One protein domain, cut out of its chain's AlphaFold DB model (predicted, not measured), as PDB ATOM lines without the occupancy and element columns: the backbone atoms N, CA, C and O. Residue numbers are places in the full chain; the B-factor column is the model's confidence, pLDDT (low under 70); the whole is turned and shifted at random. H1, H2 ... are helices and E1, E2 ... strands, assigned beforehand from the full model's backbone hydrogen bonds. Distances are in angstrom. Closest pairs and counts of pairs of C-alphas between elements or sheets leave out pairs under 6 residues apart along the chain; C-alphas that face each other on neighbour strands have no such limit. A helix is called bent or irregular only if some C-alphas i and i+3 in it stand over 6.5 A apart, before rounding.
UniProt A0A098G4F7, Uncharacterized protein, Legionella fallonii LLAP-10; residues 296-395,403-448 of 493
ATOM      1  N   VAL A 296     318.209 241.442 360.902       90.00
ATOM      2  CA  VAL A 296     317.942 240.135 360.254       90.00
ATOM      3  C   VAL A 296     318.785 240.000 358.990       90.00
ATOM      4  O   VAL A 296     319.388 238.959 358.787       90.00
ATOM      5  N   ASP A 297     318.920 241.081 358.221       89.88
ATOM      6  CA  ASP A 297     319.699 241.123 356.977       89.88
ATOM      7  C   ASP A 297     321.207 240.891 357.158       89.88
ATOM      8  O   ASP A 297     321.919 240.647 356.185       89.88
ATOM      9  N   GLN A 298     321.718 240.980 358.389       90.19
ATOM     10  CA  GLN A 298     323.106 240.639 358.702       90.19
ATOM     11  C   GLN A 298     323.307 239.144 358.964       90.19
ATOM     12  O   GLN A 298     324.454 238.711 359.077       90.19
ATOM     13  N   LEU A 299     322.233 238.357 359.088       91.75
ATOM     14  CA  LEU A 299     322.305 236.918 359.312       91.75
ATOM     15  C   LEU A 299     322.402 236.191 357.961       91.75
ATOM     16  O   LEU A 299     321.388 236.020 357.291       91.75
ATOM     17  N   PRO A 300     323.581 235.679 357.556       90.44
ATOM     18  CA  PRO A 300     323.718 234.996 356.265       90.44
ATOM     19  C   PRO A 300     322.875 233.711 356.186       90.44
ATOM     20  O   PRO A 300     322.501 233.247 355.106       90.44
ATOM     21  N   MET A 301     322.581 233.118 357.344       93.50
ATOM     22  CA  MET A 301     321.712 231.960 357.488       93.50
ATOM     23  C   MET A 301     321.012 231.976 358.845       93.50
ATOM     24  O   MET A 301     321.522 232.521 359.824       93.50
ATOM     25  N   ILE A 302     319.862 231.312 358.910       94.75
ATOM     26  CA  ILE A 302     319.102 231.062 360.129       94.75
ATOM     27  C   ILE A 302     319.023 229.550 360.326       94.75
ATOM     28  O   ILE A 302     318.431 228.825 359.527       94.75
ATOM     29  N   LYS A 303     319.610 229.059 361.417       94.19
ATOM     30  CA  LYS A 303     319.481 227.666 361.836       94.19
ATOM     31  C   LYS A 303     318.164 227.491 362.586       94.19
ATOM     32  O   LYS A 303     317.964 228.060 363.663       94.19
ATOM     33  N   SER A 304     317.256 226.700 362.036       90.19
ATOM     34  CA  SER A 304     315.958 226.451 362.652       90.19
ATOM     35  C   SER A 304     316.052 225.475 363.833       90.19
ATOM     36  O   SER A 304     317.056 224.782 364.025       90.19
ATOM     37  N   LEU A 305     314.983 225.366 364.632       85.00
ATOM     38  CA  LEU A 305     314.918 224.392 365.737       85.00
ATOM     39  C   LEU A 305     314.854 222.932 365.282       85.00
ATOM     40  O   LEU A 305     315.010 222.020 366.100       85.00
ATOM     41  N   THR A 306     314.566 222.701 364.006       86.19
ATOM     42  CA  THR A 306     314.597 221.367 363.404       86.19
ATOM     43  C   THR A 306     316.008 221.004 362.927       86.19
ATOM     44  O   THR A 306     316.243 219.859 362.550       86.19
ATOM     45  N   GLY A 307     316.954 221.952 362.992       86.25
ATOM     46  CA  GLY A 307     318.334 221.803 362.532       86.25
ATOM     47  C   GLY A 307     318.535 222.152 361.056       86.25
ATOM     48  O   GLY A 307     319.656 222.025 360.557       86.25
ATOM     49  N   LYS A 308     317.485 222.598 360.357       89.56
ATOM     50  CA  LYS A 308     317.572 223.035 358.962       89.56
ATOM     51  C   LYS A 308     318.217 224.408 358.855       89.56
ATOM     52  O   LYS A 308     318.077 225.254 359.735       89.56
ATOM     53  N   GLU A 309     318.941 224.604 357.765       93.44
ATOM     54  CA  GLU A 309     319.509 225.898 357.411       93.44
ATOM     55  C   GLU A 309     318.557 226.610 356.465       93.44
ATOM     56  O   GLU A 309     318.206 226.087 355.409       93.44
ATOM     57  N   ILE A 310     318.142 227.799 356.878       93.94
ATOM     58  CA  ILE A 310     317.397 228.744 356.063       93.94
ATOM     59  C   ILE A 310     318.417 229.772 355.586       93.94
ATOM     60  O   ILE A 310     318.964 230.523 356.394       93.94
ATOM     61  N   LYS A 311     318.723 229.783 354.294       94.69
ATOM     62  CA  LYS A 311     319.692 230.714 353.707       94.69
ATOM     63  C   LYS A 311     319.003 232.023 353.368       94.69
ATOM     64  O   LYS A 311     317.882 232.007 352.865       94.69
ATOM     65  N   GLN A 312     319.680 233.141 353.602       91.19
ATOM     66  CA  GLN A 312     319.216 234.439 353.131       91.19
ATOM     67  C   GLN A 312     319.967 234.791 351.843       91.19
ATOM     68  O   GLN A 312     321.148 235.125 351.882       91.19
ATOM     69  N   SER A 313     319.310 234.671 350.685       88.75
ATOM     70  CA  SER A 313     319.943 234.968 349.388       88.75
ATOM     71  C   SER A 313     320.036 236.473 349.118       88.75
ATOM     72  O   SER A 313     320.978 236.939 348.477       88.75
ATOM     73  N   LYS A 314     319.080 237.244 349.646       88.88
ATOM     74  CA  LYS A 314     319.054 238.714 349.664       88.88
ATOM     75  C   LYS A 314     318.202 239.206 350.848       88.88
ATOM     76  O   LYS A 314     317.402 238.419 351.362       88.88
ATOM     77  N   PRO A 315     318.319 240.481 351.269       85.00
ATOM     78  CA  PRO A 315     317.443 241.067 352.285       85.00
ATOM     79  C   PRO A 315     315.964 240.734 352.039       85.00
ATOM     80  O   PRO A 315     315.471 240.864 350.915       85.00
ATOM     81  N   GLY A 316     315.288 240.215 353.067       84.62
ATOM     82  CA  GLY A 316     313.890 239.774 352.986       84.62
ATOM     83  C   GLY A 316     313.583 238.495 352.183       84.62
ATOM     84  O   GLY A 316     312.414 238.131 352.090       84.62
ATOM     85  N   THR A 317     314.564 237.796 351.599       90.69
ATOM     86  CA  THR A 317     314.342 236.527 350.870       90.69
ATOM     87  C   THR A 317     315.047 235.370 351.554       90.69
ATOM     88  O   THR A 317     316.265 235.390 351.732       90.69
ATOM     89  N   PHE A 318     314.270 234.348 351.899       93.62
ATOM     90  CA  PHE A 318     314.727 233.199 352.665       93.62
ATOM     91  C   PHE A 318     314.432 231.913 351.904       93.62
ATOM     92  O   PHE A 318     313.327 231.720 351.400       93.62
ATOM     93  N   GLU A 319     315.411 231.019 351.860       93.38
ATOM     94  CA  GLU A 319     315.348 229.763 351.119       93.38
ATOM     95  C   GLU A 319     315.646 228.595 352.055       93.38
ATOM     96  O   GLU A 319     316.609 228.623 352.824       93.38
ATOM     97  N   ILE A 320     314.828 227.548 351.981       92.12
ATOM     98  CA  ILE A 320     315.029 226.300 352.715       92.12
ATOM     99  C   ILE A 320     314.909 225.125 351.751       92.12
ATOM    100  O   ILE A 320     313.980 225.052 350.949       92.12
ATOM    101  N   GLU A 321     315.841 224.183 351.849       88.25
ATOM    102  CA  GLU A 321     315.810 222.965 351.046       88.25
ATOM    103  C   GLU A 321     315.222 221.799 351.853       88.25
ATOM    104  O   GLU A 321     315.756 221.363 352.882       88.25
ATOM    105  N   PHE A 322     314.107 221.257 351.363       81.75
ATOM    106  CA  PHE A 322     313.487 220.056 351.913       81.75
ATOM    107  C   PHE A 322     313.913 218.828 351.100       81.75
ATOM    108  O   PHE A 322     313.226 218.413 350.170       81.75
ATOM    109  N   SER A 323     315.054 218.234 351.452       70.94
ATOM    110  CA  SER A 323     315.503 216.989 350.823       70.94
ATOM    111  C   SER A 323     314.679 215.783 351.291       70.94
ATOM    112  O   SER A 323     314.430 215.603 352.482       70.94
ATOM    113  N   TRP A 324     314.303 214.915 350.350       65.06
ATOM    114  CA  TRP A 324     313.664 213.612 350.605       65.06
ATOM    115  C   TRP A 324     314.685 212.470 350.750       65.06
ATOM    116  O   TRP A 324     314.342 211.292 350.649       65.06
ATOM    117  N   SER A 325     315.960 212.809 350.945       60.50
ATOM    118  CA  SER A 325     317.037 211.830 351.050       60.50
ATOM    119  C   SER A 325     316.829 210.865 352.225       60.50
ATOM    120  O   SER A 325     316.325 211.228 353.283       60.50
ATOM    121  N   ILE A 326     317.286 209.623 352.059       60.84
ATOM    122  CA  ILE A 326     317.295 208.574 353.094       60.84
ATOM    123  C   ILE A 326     318.409 208.763 354.137       60.84
ATOM    124  O   ILE A 326     318.726 207.832 354.883       60.84
ATOM    125  N   SER A 327     319.056 209.930 354.179       65.62
ATOM    126  CA  SER A 327     320.093 210.177 355.178       65.62
ATOM    127  C   SER A 327     319.488 210.084 356.591       65.62
ATOM    128  O   SER A 327     318.329 210.451 356.794       65.62
ATOM    129  N   PRO A 328     320.238 209.602 357.600       64.50
ATOM    130  CA  PRO A 328     319.703 209.454 358.954       64.50
ATOM    131  C   PRO A 328     319.132 210.756 359.540       64.50
ATOM    132  O   PRO A 328     318.150 210.716 360.279       64.50
ATOM    133  N   SER A 329     319.706 211.912 359.191       66.62
ATOM    134  CA  SER A 329     319.212 213.225 359.620       66.62
ATOM    135  C   SER A 329     317.893 213.610 358.944       66.62
ATOM    136  O   SER A 329     316.987 214.090 359.622       66.62
ATOM    137  N   GLU A 330     317.748 213.354 357.641       69.06
ATOM    138  CA  GLU A 330     316.500 213.610 356.910       69.06
ATOM    139  C   GLU A 330     315.398 212.629 357.311       69.06
ATOM    140  O   GLU A 330     314.238 213.009 357.460       69.06
ATOM    141  N   PHE A 331     315.754 211.372 357.577       66.00
ATOM    142  CA  PHE A 331     314.813 210.385 358.088       66.00
ATOM    143  C   PHE A 331     314.215 210.827 359.429       66.00
ATOM    144  O   PHE A 331     312.998 210.789 359.588       66.00
ATOM    145  N   LEU A 332     315.043 211.300 360.371       67.56
ATOM    146  CA  LEU A 332     314.586 211.819 361.667       67.56
ATOM    147  C   LEU A 332     313.757 213.103 361.527       67.56
ATOM    148  O   LEU A 332     312.753 213.265 362.222       67.56
ATOM    149  N   TYR A 333     314.142 213.997 360.616       73.31
ATOM    150  CA  TYR A 333     313.383 215.208 360.309       73.31
ATOM    151  C   TYR A 333     311.981 214.878 359.760       73.31
ATOM    152  O   TYR A 333     310.990 215.496 360.152       73.31
ATOM    153  N   ASN A 334     311.870 213.838 358.938       71.44
ATOM    154  CA  ASN A 334     310.610 213.394 358.349       71.44
ATOM    155  C   ASN A 334     309.754 212.500 359.274       71.44
ATOM    156  O   ASN A 334     308.682 212.070 358.852       71.44
ATOM    157  N   GLN A 335     310.164 212.233 360.526       68.56
ATOM    158  CA  GLN A 335     309.345 211.470 361.491       68.56
ATOM    159  C   GLN A 335     308.142 212.257 362.027       68.56
ATOM    160  O   GLN A 335     307.117 211.656 362.343       68.56
ATOM    161  N   ASP A 336     308.244 213.587 362.096       74.06
ATOM    162  CA  ASP A 336     307.105 214.481 362.344       74.06
ATOM    163  C   ASP A 336     307.030 215.547 361.235       74.06
ATOM    164  O   ASP A 336     307.356 216.725 361.441       74.06
ATOM    165  N   PRO A 337     306.629 215.139 360.017       62.84
ATOM    166  CA  PRO A 337     306.656 216.010 358.850       62.84
ATOM    167  C   PRO A 337     305.577 217.097 358.945       62.84
ATOM    168  O   PRO A 337     305.654 218.133 358.290       62.84
ATOM    169  N   ARG A 338     304.547 216.918 359.776       67.94
ATOM    170  CA  ARG A 338     303.554 217.978 359.949       67.94
ATOM    171  C   ARG A 338     304.121 219.131 360.761       67.94
ATOM    172  O   ARG A 338     303.923 220.283 360.385       67.94
ATOM    173  N   GLN A 339     304.851 218.833 361.830       81.94
ATOM    174  CA  GLN A 339     305.299 219.877 362.742       81.94
ATOM    175  C   GLN A 339     306.638 220.497 362.373       81.94
ATOM    176  O   GLN A 339     306.792 221.704 362.548       81.94
ATOM    177  N   ASN A 340     307.589 219.723 361.846       88.88
ATOM    178  CA  ASN A 340     308.907 220.264 361.505       88.88
ATOM    179  C   ASN A 340     308.815 221.261 360.343       88.88
ATOM    180  O   ASN A 340     309.244 222.401 360.487       88.88
ATOM    181  N   HIS A 341     308.134 220.885 359.255       90.88
ATOM    182  CA  HIS A 341     307.931 221.785 358.118       90.88
ATOM    183  C   HIS A 341     307.140 223.043 358.507       90.88
ATOM    184  O   HIS A 341     307.548 224.145 358.157       90.88
ATOM    185  N   LEU A 342     306.062 222.900 359.287       92.44
ATOM    186  CA  LEU A 342     305.296 224.049 359.783       92.44
ATOM    187  C   LEU A 342     306.143 224.968 360.681       92.44
ATOM    188  O   LEU A 342     306.044 226.186 360.573       92.44
ATOM    189  N   THR A 343     306.975 224.398 361.557       92.38
ATOM    190  CA  THR A 343     307.895 225.147 362.433       92.38
ATOM    191  C   THR A 343     308.874 225.976 361.610       92.38
ATOM    192  O   THR A 343     309.031 227.165 361.875       92.38
ATOM    193  N   ASP A 344     309.495 225.373 360.597       93.88
ATOM    194  CA  ASP A 344     310.482 226.054 359.759       93.88
ATOM    195  C   ASP A 344     309.834 227.132 358.883       93.88
ATOM    196  O   ASP A 344     310.340 228.247 358.809       93.88
ATOM    197  N   MET A 345     308.662 226.856 358.306       95.44
ATOM    198  CA  MET A 345     307.898 227.849 357.540       95.44
ATOM    199  C   MET A 345     307.404 229.008 358.416       95.44
ATOM    200  O   MET A 345     307.434 230.158 357.983       95.44
ATOM    201  N   THR A 346     306.999 228.732 359.662       95.75
ATOM    202  CA  THR A 346     306.662 229.781 360.641       95.75
ATOM    203  C   THR A 346     307.888 230.648 360.926       95.75
ATOM    204  O   THR A 346     307.780 231.869 360.914       95.75
ATOM    205  N   LEU A 347     309.062 230.036 361.118       95.69
ATOM    206  CA  LEU A 347     310.307 230.769 361.347       95.69
ATOM    207  C   LEU A 347     310.675 231.671 360.163       95.69
ATOM    208  O   LEU A 347     311.087 232.808 360.372       95.69
ATOM    209  N   MET A 348     310.509 231.180 358.932       95.44
ATOM    210  CA  MET A 348     310.737 231.968 357.717       95.44
ATOM    211  C   MET A 348     309.777 233.155 357.625       95.44
ATOM    212  O   MET A 348     310.219 234.274 357.381       95.44
ATOM    213  N   ALA A 349     308.481 232.937 357.870       96.12
ATOM    214  CA  ALA A 349     307.505 234.023 357.907       96.12
ATOM    215  C   ALA A 349     307.867 235.060 358.985       96.12
ATOM    216  O   ALA A 349     307.847 236.260 358.723       96.12
ATOM    217  N   GLU A 350     308.258 234.622 360.183       94.75
ATOM    218  CA  GLU A 350     308.722 235.541 361.221       94.75
ATOM    219  C   GLU A 350     309.965 236.324 360.807       94.75
ATOM    220  O   GLU A 350     310.027 237.513 361.096       94.75
ATOM    221  N   ALA A 351     310.912 235.703 360.098       94.81
ATOM    222  CA  ALA A 351     312.097 236.385 359.585       94.81
ATOM    223  C   ALA A 351     311.727 237.485 358.573       94.81
ATOM    224  O   ALA A 351     312.233 238.604 358.667       94.81
ATOM    225  N   VAL A 352     310.796 237.204 357.652       94.31
ATOM    226  CA  VAL A 352     310.258 238.195 356.698       94.31
ATOM    227  C   VAL A 352     309.599 239.353 357.447       94.31
ATOM    228  O   VAL A 352     309.919 240.517 357.209       94.31
ATOM    229  N   ARG A 353     308.744 239.048 358.424       92.19
ATOM    230  CA  ARG A 353     308.054 240.061 359.230       92.19
ATOM    231  C   ARG A 353     309.018 240.898 360.077       92.19
ATOM    232  O   ARG A 353     308.874 242.115 360.164       92.19
ATOM    233  N   ALA A 354     310.020 240.261 360.678       92.00
ATOM    234  CA  ALA A 354     311.089 240.905 361.441       92.00
ATOM    235  C   ALA A 354     311.985 241.790 360.563       92.00
ATOM    236  O   ALA A 354     312.518 242.783 361.046       92.00
ATOM    237  N   SER A 355     312.086 241.486 359.267       89.75
ATOM    238  CA  SER A 355     312.763 242.331 358.274       89.75
ATOM    239  C   SER A 355     311.924 243.557 357.858       89.75
ATOM    240  O   SER A 355     312.365 244.361 357.040       89.75
ATOM    241  N   GLY A 356     310.724 243.733 358.427       88.25
ATOM    242  CA  GLY A 356     309.871 244.908 358.231       88.25
ATOM    243  C   GLY A 356     308.861 244.796 357.089       88.25
ATOM    244  O   GLY A 356     308.250 245.804 356.738       88.25
ATOM    245  N   TYR A 357     308.674 243.605 356.516       90.50
ATOM    246  CA  TYR A 357     307.669 243.370 355.480       90.50
ATOM    247  C   TYR A 357     306.306 243.038 356.102       90.50
ATOM    248  O   TYR A 357     306.207 242.272 357.061       90.50
ATOM    249  N   ASP A 358     305.247 243.609 355.532       89.19
ATOM    250  CA  ASP A 358     303.845 243.360 355.893       89.19
ATOM    251  C   ASP A 358     303.189 242.267 355.037       89.19
ATOM    252  O   ASP A 358     302.072 241.840 355.323       89.19
ATOM    253  N   THR A 359     303.899 241.804 354.009       91.38
ATOM    254  CA  THR A 359     303.453 240.806 353.040       91.38
ATOM    255  C   THR A 359     304.501 239.706 352.913       91.38
ATOM    256  O   THR A 359     305.704 239.980 352.957       91.38
ATOM    257  N   VAL A 360     304.063 238.458 352.744       94.75
ATOM    258  CA  VAL A 360     304.940 237.305 352.513       94.75
ATOM    259  C   VAL A 360     304.477 236.490 351.312       94.75
ATOM    260  O   VAL A 360     303.303 236.144 351.198       94.75
ATOM    261  N   THR A 361     305.429 236.137 350.447       95.81
ATOM    262  CA  THR A 361     305.216 235.209 349.334       95.81
ATOM    263  C   THR A 361     305.986 233.923 349.591       95.81
ATOM    264  O   THR A 361     307.203 233.954 349.764       95.81
ATOM    265  N   PHE A 362     305.290 232.789 349.590       96.12
ATOM    266  CA  PHE A 362     305.910 231.466 349.631       96.12
ATOM    267  C   PHE A 362     305.888 230.833 348.247       96.12
ATOM    268  O   PHE A 362     304.810 230.590 347.711       96.12
ATOM    269  N   ASP A 363     307.063 230.521 347.705       94.94
ATOM    270  CA  ASP A 363     307.201 229.710 346.495       94.94
ATOM    271  C   ASP A 363     307.518 228.257 346.862       94.94
ATOM    272  O   ASP A 363     308.591 227.941 347.382       94.94
ATOM    273  N   VAL A 364     306.536 227.376 346.663       92.94
ATOM    274  CA  VAL A 364     306.607 225.953 346.996       92.94
ATOM    275  C   VAL A 364     306.716 225.156 345.703       92.94
ATOM    276  O   VAL A 364     305.710 224.814 345.081       92.94
ATOM    277  N   ASN A 365     307.954 224.841 345.327       92.19
ATOM    278  CA  ASN A 365     308.277 224.045 344.146       92.19
ATOM    279  C   ASN A 365     308.750 222.639 344.557       92.19
ATOM    280  O   ASN A 365     309.928 222.443 344.868       92.19
ATOM    281  N   ILE A 366     307.819 221.685 344.669       88.12
ATOM    282  CA  ILE A 366     308.089 220.329 345.180       88.12
ATOM    283  C   ILE A 366     307.305 219.296 344.371       88.12
ATOM    284  O   ILE A 366     306.093 219.409 344.219       88.12
ATOM    285  N   ASP A 367     307.975 218.222 343.954       85.12
ATOM    286  CA  ASP A 367     307.318 217.049 343.379       85.12
ATOM    287  C   ASP A 367     307.090 215.948 344.429       85.12
ATOM    288  O   ASP A 367     307.967 215.695 345.265       85.12
ATOM    289  N   PRO A 368     305.951 215.227 344.385       90.25
ATOM    290  CA  PRO A 368     304.788 215.437 343.509       90.25
ATOM    291  C   PRO A 368     303.846 216.556 344.008       90.25
ATOM    292  O   PRO A 368     303.844 216.884 345.195       90.25
ATOM    293  N   ASP A 369     302.940 217.039 343.144       90.12
ATOM    294  CA  ASP A 369     301.939 218.089 343.441       90.12
ATOM    295  C   ASP A 369     301.188 217.912 344.773       90.12
ATOM    296  O   ASP A 369     300.890 218.879 345.472       90.12
ATOM    297  N   SER A 370     300.873 216.675 345.167       90.25
ATOM    298  CA  SER A 370     300.166 216.404 346.426       90.25
ATOM    299  C   SER A 370     300.976 216.806 347.664       90.25
ATOM    300  O   SER A 370     300.409 217.270 348.655       90.25
ATOM    301  N   VAL A 371     302.300 216.660 347.600       89.44
ATOM    302  CA  VAL A 371     303.228 217.123 348.633       89.44
ATOM    303  C   VAL A 371     303.341 218.640 348.582       89.44
ATOM    304  O   VAL A 371     303.278 219.269 349.641       89.44
ATOM    305  N   ALA A 372     303.459 219.223 347.385       90.88
ATOM    306  CA  ALA A 372     303.506 220.673 347.195       90.88
ATOM    307  C   ALA A 372     302.297 221.353 347.846       90.88
ATOM    308  O   ALA A 372     302.456 222.268 348.645       90.88
ATOM    309  N   MET A 373     301.094 220.825 347.601       94.38
ATOM    310  CA  MET A 373     299.848 221.328 348.178       94.38
ATOM    311  C   MET A 373     299.830 221.258 349.710       94.38
ATOM    312  O   MET A 373     299.390 222.201 350.366       94.38
ATOM    313  N   GLU A 374     300.321 220.173 350.318       93.25
ATOM    314  CA  GLU A 374     300.383 220.093 351.783       93.25
ATOM    315  C   GLU A 374     301.422 221.055 352.372       93.25
ATOM    316  O   GLU A 374     301.164 221.692 353.393       93.25
ATOM    317  N   ARG A 375     302.577 221.205 351.718       93.12
ATOM    318  CA  ARG A 375     303.620 222.159 352.119       93.12
ATOM    319  C   ARG A 375     303.143 223.601 351.967       93.12
ATOM    320  O   ARG A 375     303.367 224.405 352.862       93.12
ATOM    321  N   ALA A 376     302.391 223.895 350.919       95.44
ATOM    322  CA  ALA A 376     301.729 225.172 350.708       95.44
ATOM    323  C   ALA A 376     300.690 225.483 351.803       95.44
ATOM    324  O   ALA A 376     300.687 226.589 352.342       95.44
ATOM    325  N   ARG A 377     299.876 224.504 352.238       96.19
ATOM    326  CA  ARG A 377     298.972 224.673 353.401       96.19
ATOM    327  C   ARG A 377     299.733 224.975 354.686       96.19
ATOM    328  O   ARG A 377     299.301 225.818 355.467       96.19
ATOM    329  N   GLN A 378     300.849 224.284 354.916       95.12
ATOM    330  CA  GLN A 378     301.708 224.529 356.077       95.12
ATOM    331  C   GLN A 378     302.385 225.901 356.009       95.12
ATOM    332  O   GLN A 378     302.521 226.542 357.044       95.12
ATOM    333  N   ALA A 379     302.760 226.371 354.819       96.38
ATOM    334  CA  ALA A 379     303.323 227.702 354.622       96.38
ATOM    335  C   ALA A 379     302.292 228.788 354.949       96.38
ATOM    336  O   ALA A 379     302.583 229.694 355.729       96.38
ATOM    337  N   TYR A 380     301.057 228.629 354.461       96.44
ATOM    338  CA  TYR A 380     299.938 229.502 354.817       96.44
ATOM    339  C   TYR A 380     299.680 229.509 356.332       96.44
ATOM    340  O   TYR A 380     299.623 230.564 356.959       96.44
ATOM    341  N   GLU A 381     299.588 228.332 356.958       95.56
ATOM    342  CA  GLU A 381     299.420 228.212 358.411       95.56
ATOM    343  C   GLU A 381     300.597 228.832 359.189       95.56
ATOM    344  O   GLU A 381     300.398 229.464 360.228       95.56
ATOM    345  N   GLY A 382     301.823 228.684 358.684       95.56
ATOM    346  CA  GLY A 382     303.029 229.277 359.255       95.56
ATOM    347  C   GLY A 382     303.023 230.802 359.190       95.56
ATOM    348  O   GLY A 382     303.369 231.448 360.180       95.56
ATOM    349  N   ALA A 383     302.553 231.384 358.085       95.94
ATOM    350  CA  ALA A 383     302.375 232.827 357.942       95.94
ATOM    351  C   ALA A 383     301.372 233.384 358.968       95.94
ATOM    352  O   ALA A 383     301.666 234.361 359.661       95.94
ATOM    353  N   ILE A 384     300.235 232.708 359.153       94.69
ATOM    354  CA  ILE A 384     299.250 233.075 360.183       94.69
ATOM    355  C   ILE A 384     299.863 232.982 361.588       94.69
ATOM    356  O   ILE A 384     299.706 233.892 362.401       94.69
ATOM    357  N   ASN A 385     300.622 231.919 361.880       93.44
ATOM    358  CA  ASN A 385     301.308 231.765 363.170       93.44
ATOM    359  C   ASN A 385     302.347 232.870 363.430       93.44
ATOM    360  O   ASN A 385     302.515 233.306 364.570       93.44
ATOM    361  N   ALA A 386     303.027 233.343 362.384       93.31
ATOM    362  CA  ALA A 386     303.964 234.461 362.468       93.31
ATOM    363  C   ALA A 386     303.265 235.815 362.715       93.31
ATOM    364  O   ALA A 386     303.904 236.767 363.186       93.31
ATOM    365  N   GLY A 387     301.949 235.882 362.484       91.75
ATOM    366  CA  GLY A 387     301.105 237.054 362.702       91.75
ATOM    367  C   GLY A 387     300.877 237.898 361.449       91.75
ATOM    368  O   GLY A 387     300.623 239.092 361.590       91.75
ATOM    369  N   PHE A 388     300.999 237.316 360.250       91.81
ATOM    370  CA  PHE A 388     300.484 237.962 359.042       91.81
ATOM    371  C   PHE A 388     298.952 237.962 359.072       91.81
ATOM    372  O   PHE A 388     298.368 236.946 359.463       91.81
ATOM    373  N   PRO A 389     298.299 239.063 358.659       88.38
ATOM    374  CA  PRO A 389     296.850 239.098 358.532       88.38
ATOM    375  C   PRO A 389     296.368 237.992 357.595       88.38
ATOM    376  O   PRO A 389     296.978 237.731 356.553       88.38
ATOM    377  N   ARG A 390     295.256 237.343 357.947       84.00
ATOM    378  CA  ARG A 390     294.608 236.396 357.032       84.00
ATOM    379  C   ARG A 390     294.202 237.099 355.737       84.00
ATOM    380  O   ARG A 390     293.826 238.268 355.758       84.00
ATOM    381  N   GLN A 391     294.189 236.356 354.632       72.19
ATOM    382  CA  GLN A 391     293.538 236.832 353.411       72.19
ATOM    383  C   GLN A 391     292.076 237.166 353.737       72.19
ATOM    384  O   GLN A 391     291.340 236.327 354.272       72.19
ATOM    385  N   ALA A 392     291.653 238.398 353.449       62.59
ATOM    386  CA  ALA A 392     290.239 238.730 353.487       62.59
ATOM    387  C   ALA A 392     289.514 237.823 352.485       62.59
ATOM    388  O   ALA A 392     290.050 237.507 351.422       62.59
ATOM    389  N   ASN A 393     288.287 237.397 352.797       57.31
ATOM    390  CA  ASN A 393     287.439 236.745 351.802       57.31
ATOM    391  C   ASN A 393     287.133 237.784 350.712       57.31
ATOM    392  O   ASN A 393     286.136 238.505 350.811       57.31
ATOM    393  N   LYS A 394     288.012 237.914 349.714       54.59
ATOM    394  CA  LYS A 394     287.851 238.864 348.618       54.59
ATOM    395  C   LYS A 394     286.541 238.545 347.914       54.59
ATOM    396  O   LYS A 394     286.385 237.486 347.306       54.59
ATOM    397  N   LYS A 395     285.581 239.469 347.992       50.41
ATOM    398  CA  LYS A 395     284.523 239.509 346.984       50.41
ATOM    399  C   LYS A 395     285.195 239.957 345.681       50.41
ATOM    400  O   LYS A 395     285.950 240.922 345.735       50.41
ATOM    401  N   ASP A 403     296.620 241.237 349.373       81.81
ATOM    402  CA  ASP A 403     296.789 239.971 350.090       81.81
ATOM    403  C   ASP A 403     298.150 239.957 350.793       81.81
ATOM    404  O   ASP A 403     299.194 239.923 350.146       81.81
ATOM    405  N   HIS A 404     298.141 239.932 352.126       89.62
ATOM    406  CA  HIS A 404     299.361 239.882 352.944       89.62
ATOM    407  C   HIS A 404     300.086 238.526 352.897       89.62
ATOM    408  O   HIS A 404     301.231 238.409 353.330       89.62
ATOM    409  N   ILE A 405     299.426 237.481 352.394       94.06
ATOM    410  CA  ILE A 405     299.983 236.133 352.260       94.06
ATOM    411  C   ILE A 405     299.723 235.672 350.832       94.06
ATOM    412  O   ILE A 405     298.566 235.526 350.440       94.06
ATOM    413  N   VAL A 406     300.782 235.406 350.075       93.31
ATOM    414  CA  VAL A 406     300.724 234.880 348.705       93.31
ATOM    415  C   VAL A 406     301.387 233.505 348.683       93.31
ATOM    416  O   VAL A 406     302.502 233.338 349.176       93.31
ATOM    417  N   ILE A 407     300.706 232.500 348.131       95.19
ATOM    418  CA  ILE A 407     301.212 231.125 348.053       95.19
ATOM    419  C   ILE A 407     301.310 230.715 346.584       95.19
ATOM    420  O   ILE A 407     300.297 230.620 345.895       95.19
ATOM    421  N   MET A 408     302.525 230.434 346.121       94.38
ATOM    422  CA  MET A 408     302.801 229.867 344.805       94.38
ATOM    423  C   MET A 408     303.074 228.369 344.959       94.38
ATOM    424  O   MET A 408     303.911 227.965 345.764       94.38
ATOM    425  N   VAL A 409     302.371 227.538 344.195       95.56
ATOM    426  CA  VAL A 409     302.559 226.083 344.153       95.56
ATOM    427  C   VAL A 409     302.980 225.705 342.744       95.56
ATOM    428  O   VAL A 409     302.202 225.876 341.806       95.56
ATOM    429  N   ASN A 410     304.218 225.231 342.591       93.06
ATOM    430  CA  ASN A 410     304.800 224.847 341.301       93.06
ATOM    431  C   ASN A 410     304.602 225.940 340.220       93.06
ATOM    432  O   ASN A 410     304.203 225.668 339.089       93.06
ATOM    433  N   GLY A 411     304.833 227.205 340.597       92.62
ATOM    434  CA  GLY A 411     304.706 228.376 339.720       92.62
ATOM    435  C   GLY A 411     303.290 228.939 339.546       92.62
ATOM    436  O   GLY A 411     303.124 229.938 338.846       92.62
ATOM    437  N   LYS A 412     302.266 228.353 340.182       94.88
ATOM    438  CA  LYS A 412     300.882 228.843 340.133       94.88
ATOM    439  C   LYS A 412     300.464 229.475 341.460       94.88
ATOM    440  O   LYS A 412     300.563 228.832 342.500       94.88
ATOM    441  N   GLU A 413     299.936 230.695 341.420       94.25
ATOM    442  CA  GLU A 413     299.325 231.329 342.593       94.25
ATOM    443  C   GLU A 413     298.052 230.583 343.013       94.25
ATOM    444  O   GLU A 413     297.203 230.262 342.178       94.25
ATOM    445  N   MET A 414     297.938 230.295 344.308       91.75
ATOM    446  CA  MET A 414     296.824 229.560 344.899       91.75
ATOM    447  C   MET A 414     296.199 230.383 346.023       91.75
ATOM    448  O   MET A 414     296.883 230.809 346.957       91.75
ATOM    449  N   ARG A 415     294.878 230.559 345.968       90.31
ATOM    450  CA  ARG A 415     294.113 231.210 347.044       90.31
ATOM    451  C   ARG A 415     293.892 230.266 348.223       90.31
ATOM    452  O   ARG A 415     293.947 229.048 348.065       90.31
ATOM    453  N   ALA A 416     293.605 230.809 349.408       91.31
ATOM    454  CA  ALA A 416     293.373 229.993 350.602       91.31
ATOM    455  C   ALA A 416     292.207 228.993 350.440       91.31
ATOM    456  O   ALA A 416     292.313 227.841 350.855       91.31
ATOM    457  N   ASP A 417     291.107 229.384 349.799       90.31
ATOM    458  CA  ASP A 417     289.965 228.502 349.529       90.31
ATOM    459  C   ASP A 417     290.312 227.369 348.548       90.31
ATOM    460  O   ASP A 417     289.929 226.217 348.760       90.31
ATOM    461  N   GLU A 418     291.102 227.665 347.515       92.00
ATOM    462  CA  GLU A 418     291.613 226.664 346.575       92.00
ATOM    463  C   GLU A 418     292.609 225.707 347.243       92.00
ATOM    464  O   GLU A 418     292.539 224.487 347.064       92.00
ATOM    465  N   LEU A 419     293.520 226.253 348.050       93.44
ATOM    466  CA  LEU A 419     294.570 225.523 348.750       93.44
ATOM    467  C   LEU A 419     293.993 224.533 349.776       93.44
ATOM    468  O   LEU A 419     294.489 223.409 349.920       93.44
ATOM    469  N   PHE A 420     292.919 224.926 350.462       95.31
ATOM    470  CA  PHE A 420     292.254 224.138 351.503       95.31
ATOM    471  C   PHE A 420     290.974 223.433 351.034       95.31
ATOM    472  O   PHE A 420     290.219 222.939 351.870       95.31
ATOM    473  N   LYS A 421     290.745 223.302 349.724       95.12
ATOM    474  CA  LYS A 421     289.645 222.489 349.185       95.12
ATOM    475  C   LYS A 421     289.721 221.045 349.711       95.12
ATOM    476  O   LYS A 421     290.749 220.381 349.563       95.12
ATOM    477  N   GLY A 422     288.640 220.560 350.325       94.69
ATOM    478  CA  GLY A 422     288.575 219.268 351.027       94.69
ATOM    479  C   GLY A 422     289.170 219.269 352.446       94.69
ATOM    480  O   GLY A 422     289.229 218.222 353.092       94.69
ATOM    481  N   HIS A 423     289.626 220.426 352.930       94.56
ATOM    482  CA  HIS A 423     290.193 220.667 354.259       94.56
ATOM    483  C   HIS A 423     289.626 221.952 354.890       94.56
ATOM    484  O   HIS A 423     290.315 222.660 355.627       94.56
ATOM    485  N   GLU A 424     288.359 222.261 354.622       95.25
ATOM    486  CA  GLU A 424     287.709 223.517 354.999       95.25
ATOM    487  C   GLU A 424     287.679 223.723 356.521       95.25
ATOM    488  O   GLU A 424     287.858 224.841 357.002       95.25
ATOM    489  N   SER A 425     287.526 222.645 357.300       94.69
ATOM    490  CA  SER A 425     287.582 222.705 358.767       94.69
ATOM    491  C   SER A 425     288.943 223.182 359.281       94.69
ATOM    492  O   SER A 425     288.999 223.986 360.208       94.69
ATOM    493  N   ARG A 426     290.043 222.759 358.642       94.25
ATOM    494  CA  ARG A 426     291.399 223.211 358.987       94.25
ATOM    495  C   ARG A 426     291.556 224.703 358.708       94.25
ATOM    496  O   ARG A 426     292.108 225.414 359.540       94.25
ATOM    497  N   LEU A 427     291.041 225.188 357.577       92.94
ATOM    498  CA  LEU A 427     291.069 226.618 357.260       92.94
ATOM    499  C   LEU A 427     290.281 227.440 358.293       92.94
ATOM    500  O   LEU A 427     290.773 228.458 358.774       92.94
ATOM    501  N   GLN A 428     289.097 226.969 358.700       91.62
ATOM    502  CA  GLN A 428     288.300 227.616 359.750       91.62
ATOM    503  C   GLN A 428     289.043 227.677 361.093       91.62
ATOM    504  O   GLN A 428     289.023 228.712 361.763       91.62
ATOM    505  N   GLU A 429     289.724 226.598 361.486       92.19
ATOM    506  CA  GLU A 429     290.548 226.570 362.699       92.19
ATOM    507  C   GLU A 429     291.717 227.560 362.625       92.19
ATOM    508  O   GLU A 429     291.960 228.295 363.586       92.19
ATOM    509  N   ILE A 430     292.403 227.629 361.479       92.62
ATOM    510  CA  ILE A 430     293.486 228.589 361.230       92.62
ATOM    511  C   ILE A 430     292.959 230.026 361.331       92.62
ATOM    512  O   ILE A 430     293.556 230.846 362.026       92.62
ATOM    513  N   HIS A 431     291.812 230.333 360.721       90.81
ATOM    514  CA  HIS A 431     291.213 231.669 360.784       90.81
ATOM    515  C   HIS A 431     290.814 232.071 362.206       90.81
ATOM    516  O   HIS A 431     291.084 233.198 362.619       90.81
ATOM    517  N   LYS A 432     290.235 231.145 362.979       90.19
ATOM    518  CA  LYS A 432     289.916 231.373 364.396       90.19
ATOM    519  C   LYS A 432     291.178 231.618 365.227       90.19
ATOM    520  O   LYS A 432     291.173 232.420 366.160       90.19
ATOM    521  N   LYS A 433     292.270 230.923 364.901       88.62
ATOM    522  CA  LYS A 433     293.573 231.137 365.534       88.62
ATOM    523  C   LYS A 433     294.164 232.502 365.164       88.62
ATOM    524  O   LYS A 433     294.700 233.150 366.057       88.62
ATOM    525  N   SER A 434     294.018 232.947 363.913       89.50
ATOM    526  CA  SER A 434     294.459 234.274 363.445       89.50
ATOM    527  C   SER A 434     293.855 235.393 364.286       89.50
ATOM    528  O   SER A 434     294.593 236.197 364.837       89.50
ATOM    529  N   GLU A 435     292.533 235.380 364.500       87.81
ATOM    530  CA  GLU A 435     291.839 236.408 365.301       87.81
ATOM    531  C   GLU A 435     292.391 236.498 366.726       87.81
ATOM    532  O   GLU A 435     292.565 237.581 367.288       87.81
ATOM    533  N   LYS A 436     292.701 235.339 367.315       89.75
ATOM    534  CA  LYS A 436     293.317 235.272 368.637       89.75
ATOM    535  C   LYS A 436     294.738 235.842 368.620       89.75
ATOM    536  O   LYS A 436     295.067 236.636 369.495       89.75
ATOM    537  N   ILE A 437     295.560 235.460 367.641       89.38
ATOM    538  CA  ILE A 437     296.941 235.948 367.497       89.38
ATOM    539  C   ILE A 437     296.960 237.464 367.276       89.38
ATOM    540  O   ILE A 437     297.720 238.159 367.943       89.38
ATOM    541  N   GLU A 438     296.118 237.981 366.384       87.69
ATOM    542  CA  GLU A 438     295.990 239.413 366.092       87.69
ATOM    543  C   GLU A 438     295.603 240.206 367.345       87.69
ATOM    544  O   GLU A 438     296.225 241.224 367.653       87.69
ATOM    545  N   SER A 439     294.631 239.704 368.112       87.94
ATOM    546  CA  SER A 439     294.212 240.312 369.378       87.94
ATOM    547  C   SER A 439     295.330 240.306 370.428       87.94
ATOM    548  O   SER A 439     295.608 241.335 371.042       87.94
ATOM    549  N   GLU A 440     296.025 239.177 370.605       89.19
ATOM    550  CA  GLU A 440     297.096 239.030 371.604       89.19
ATOM    551  C   GLU A 440     298.375 239.803 371.237       89.19
ATOM    552  O   GLU A 440     299.097 240.260 372.124       89.19
ATOM    553  N   LEU A 441     298.666 239.979 369.944       86.25
ATOM    554  CA  LEU A 441     299.840 240.716 369.462       86.25
ATOM    555  C   LEU A 441     299.585 242.210 369.246       86.25
ATOM    556  O   LEU A 441     300.526 242.936 368.921       86.25
ATOM    557  N   LYS A 442     298.357 242.695 369.454       85.56
ATOM    558  CA  LYS A 442     297.983 244.099 369.240       85.56
ATOM    559  C   LYS A 442     298.934 245.078 369.932       85.56
ATOM    560  O   LYS A 442     299.392 246.029 369.310       85.56
ATOM    561  N   ASP A 443     299.310 244.810 371.180       75.19
ATOM    562  CA  ASP A 443     300.194 245.696 371.952       75.19
ATOM    563  C   ASP A 443     301.649 245.708 371.457       75.19
ATOM    564  O   ASP A 443     302.365 246.692 371.664       75.19
ATOM    565  N   ILE A 444     302.094 244.629 370.807       79.88
ATOM    566  CA  ILE A 444     303.404 244.562 370.148       79.88
ATOM    567  C   ILE A 444     303.345 245.317 368.816       79.88
ATOM    568  O   ILE A 444     304.257 246.081 368.509       79.88
ATOM    569  N   ASN A 445     302.259 245.135 368.061       80.50
ATOM    570  CA  ASN A 445     302.093 245.664 366.709       80.50
ATOM    571  C   ASN A 445     301.773 247.165 366.677       80.50
ATOM    572  O   ASN A 445     302.234 247.864 365.784       80.50
ATOM    573  N   GLU A 446     300.992 247.661 367.636       78.06
ATOM    574  CA  GLU A 446     300.603 249.077 367.720       78.06
ATOM    575  C   GLU A 446     301.590 249.916 368.542       78.06
ATOM    576  O   GLU A 446     301.429 251.129 368.619       78.06
ATOM    577  N   PHE A 447     302.584 249.280 369.176       75.12
ATOM    578  CA  PHE A 447     303.534 249.897 370.103       75.12
ATOM    579  C   PHE A 447     302.887 250.953 371.019       75.12
ATOM    580  O   PHE A 447     303.023 252.165 370.824       75.12
ATOM    581  N   LYS A 448     302.174 250.492 372.052       72.06
ATOM    582  CA  LYS A 448     301.564 251.393 373.041       72.06
ATOM    583  C   LYS A 448     302.545 251.717 374.168       72.06
ATOM    584  O   LYS A 448     302.992 250.786 374.858       72.06
TER     585      LYS A 448
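AT A GLANCE: This is residues 296 to 395 and 403 to 448 of the 493 residues of an uncharacterized protein of Legionella fallonii LLAP-10 (UniProt A0A098G4F7). Two small three-stranded sheets lie edge toward edge, E3 near E4, and form a broken wall; H2 and H3 pack together at a steep tilt behind it, H2 covering E1 E2 E3 and H3 covering E4 E5 E6, in two layers, helices on one face of a sheet. The long H5 packs on H3 away from the strands, while little H1 lies far out at one end and short H4 grazes the second sheet. The printed part has 146 residues, in the order E1 E2 E3 H1 H2 E4 H3 E5 E6 H4 H5, of mixed class. Sheet E1 E2 E3 is antiparallel and sheet E4 E5 E6 mixed. The whole is compact, with a radius of gyration of the C-alphas of 15.3 A and spans of 46 by 40 by 26 A.

IN THESE COORDINATES: E1, residues 301 to 303, begins at C-alpha 301 (321.712, 231.960, 357.488). E2 is residues 309 to 314, 15.0 A long, and E3 residues 317 to 320. H1 is residues 328 to 333. H2, residues 337 to 354, is 25.4 A long; E4 is residues 360 to 364. H3, residues 369 to 386, measures 25.2 A. E5 is residues 405 to 409, E6 residues 412 to 414 and H4 residues 416 to 419. H5, residues 424 to 445, measures 28.9 A and ends at C-alpha 445 (302.093, 245.664, 366.709); it is irregular, C-alphas 440 and 443 being 7.4 A apart, with a kink of 42 degrees near residue 439.

HOW THE PARTS SIT: E1 E2 E3 is a meander, each strand the antiparallel neighbour of the one before; N 302 and O 310 are 2.8 A apart, N 311 and O 319 2.8 A. H2 is on this sheet at a height of 10.1 A, its closest C-alphas to E3 being Met 348 and Phe 318, 6.6 A. E4 and E5 are parallel, N 362 to O 406 2.9 A; E5 and E6 form a hairpin, N 409 to O 412 2.8 A. H3, the hub, is over E4 and E5, along the strands, at a height of 8.5 A. It touches H2 at Gly 382 and Thr 346, C-alphas 3.9 A apart, a steep tilt of 49 degrees. With residues 381 to 385 alone it touches H5, C-alphas 384 and 434 being 5.9 A apart, a shallow tilt of 29 degrees, the same way. It touches H4 with residues 373 to 380 alone, C-alphas 377 and 419 being 6.5 A apart. H1 and H2 are close but not clearly touching, C-alphas 333 and 340 being 6.9 A apart. Every O i to N i+4 pair is within hydrogen-bond range in H1 and H3; H2 has 12 of 14, H5 16 of 18, and H4 is too short for one.

THE WHOLE: The C-alphas farthest apart, of Ile 326 and Lys 448, are 49.8 A apart. Residues 396 to 402 are not printed, and C-alphas 395 and 403 are 12.7 A apart across the cut. Of the links printed whole, none is long. Mean pLDDT of the printed part is 87.3; residues 324 to 332, 335, 337 to 338 and 392 to 395 are under 70.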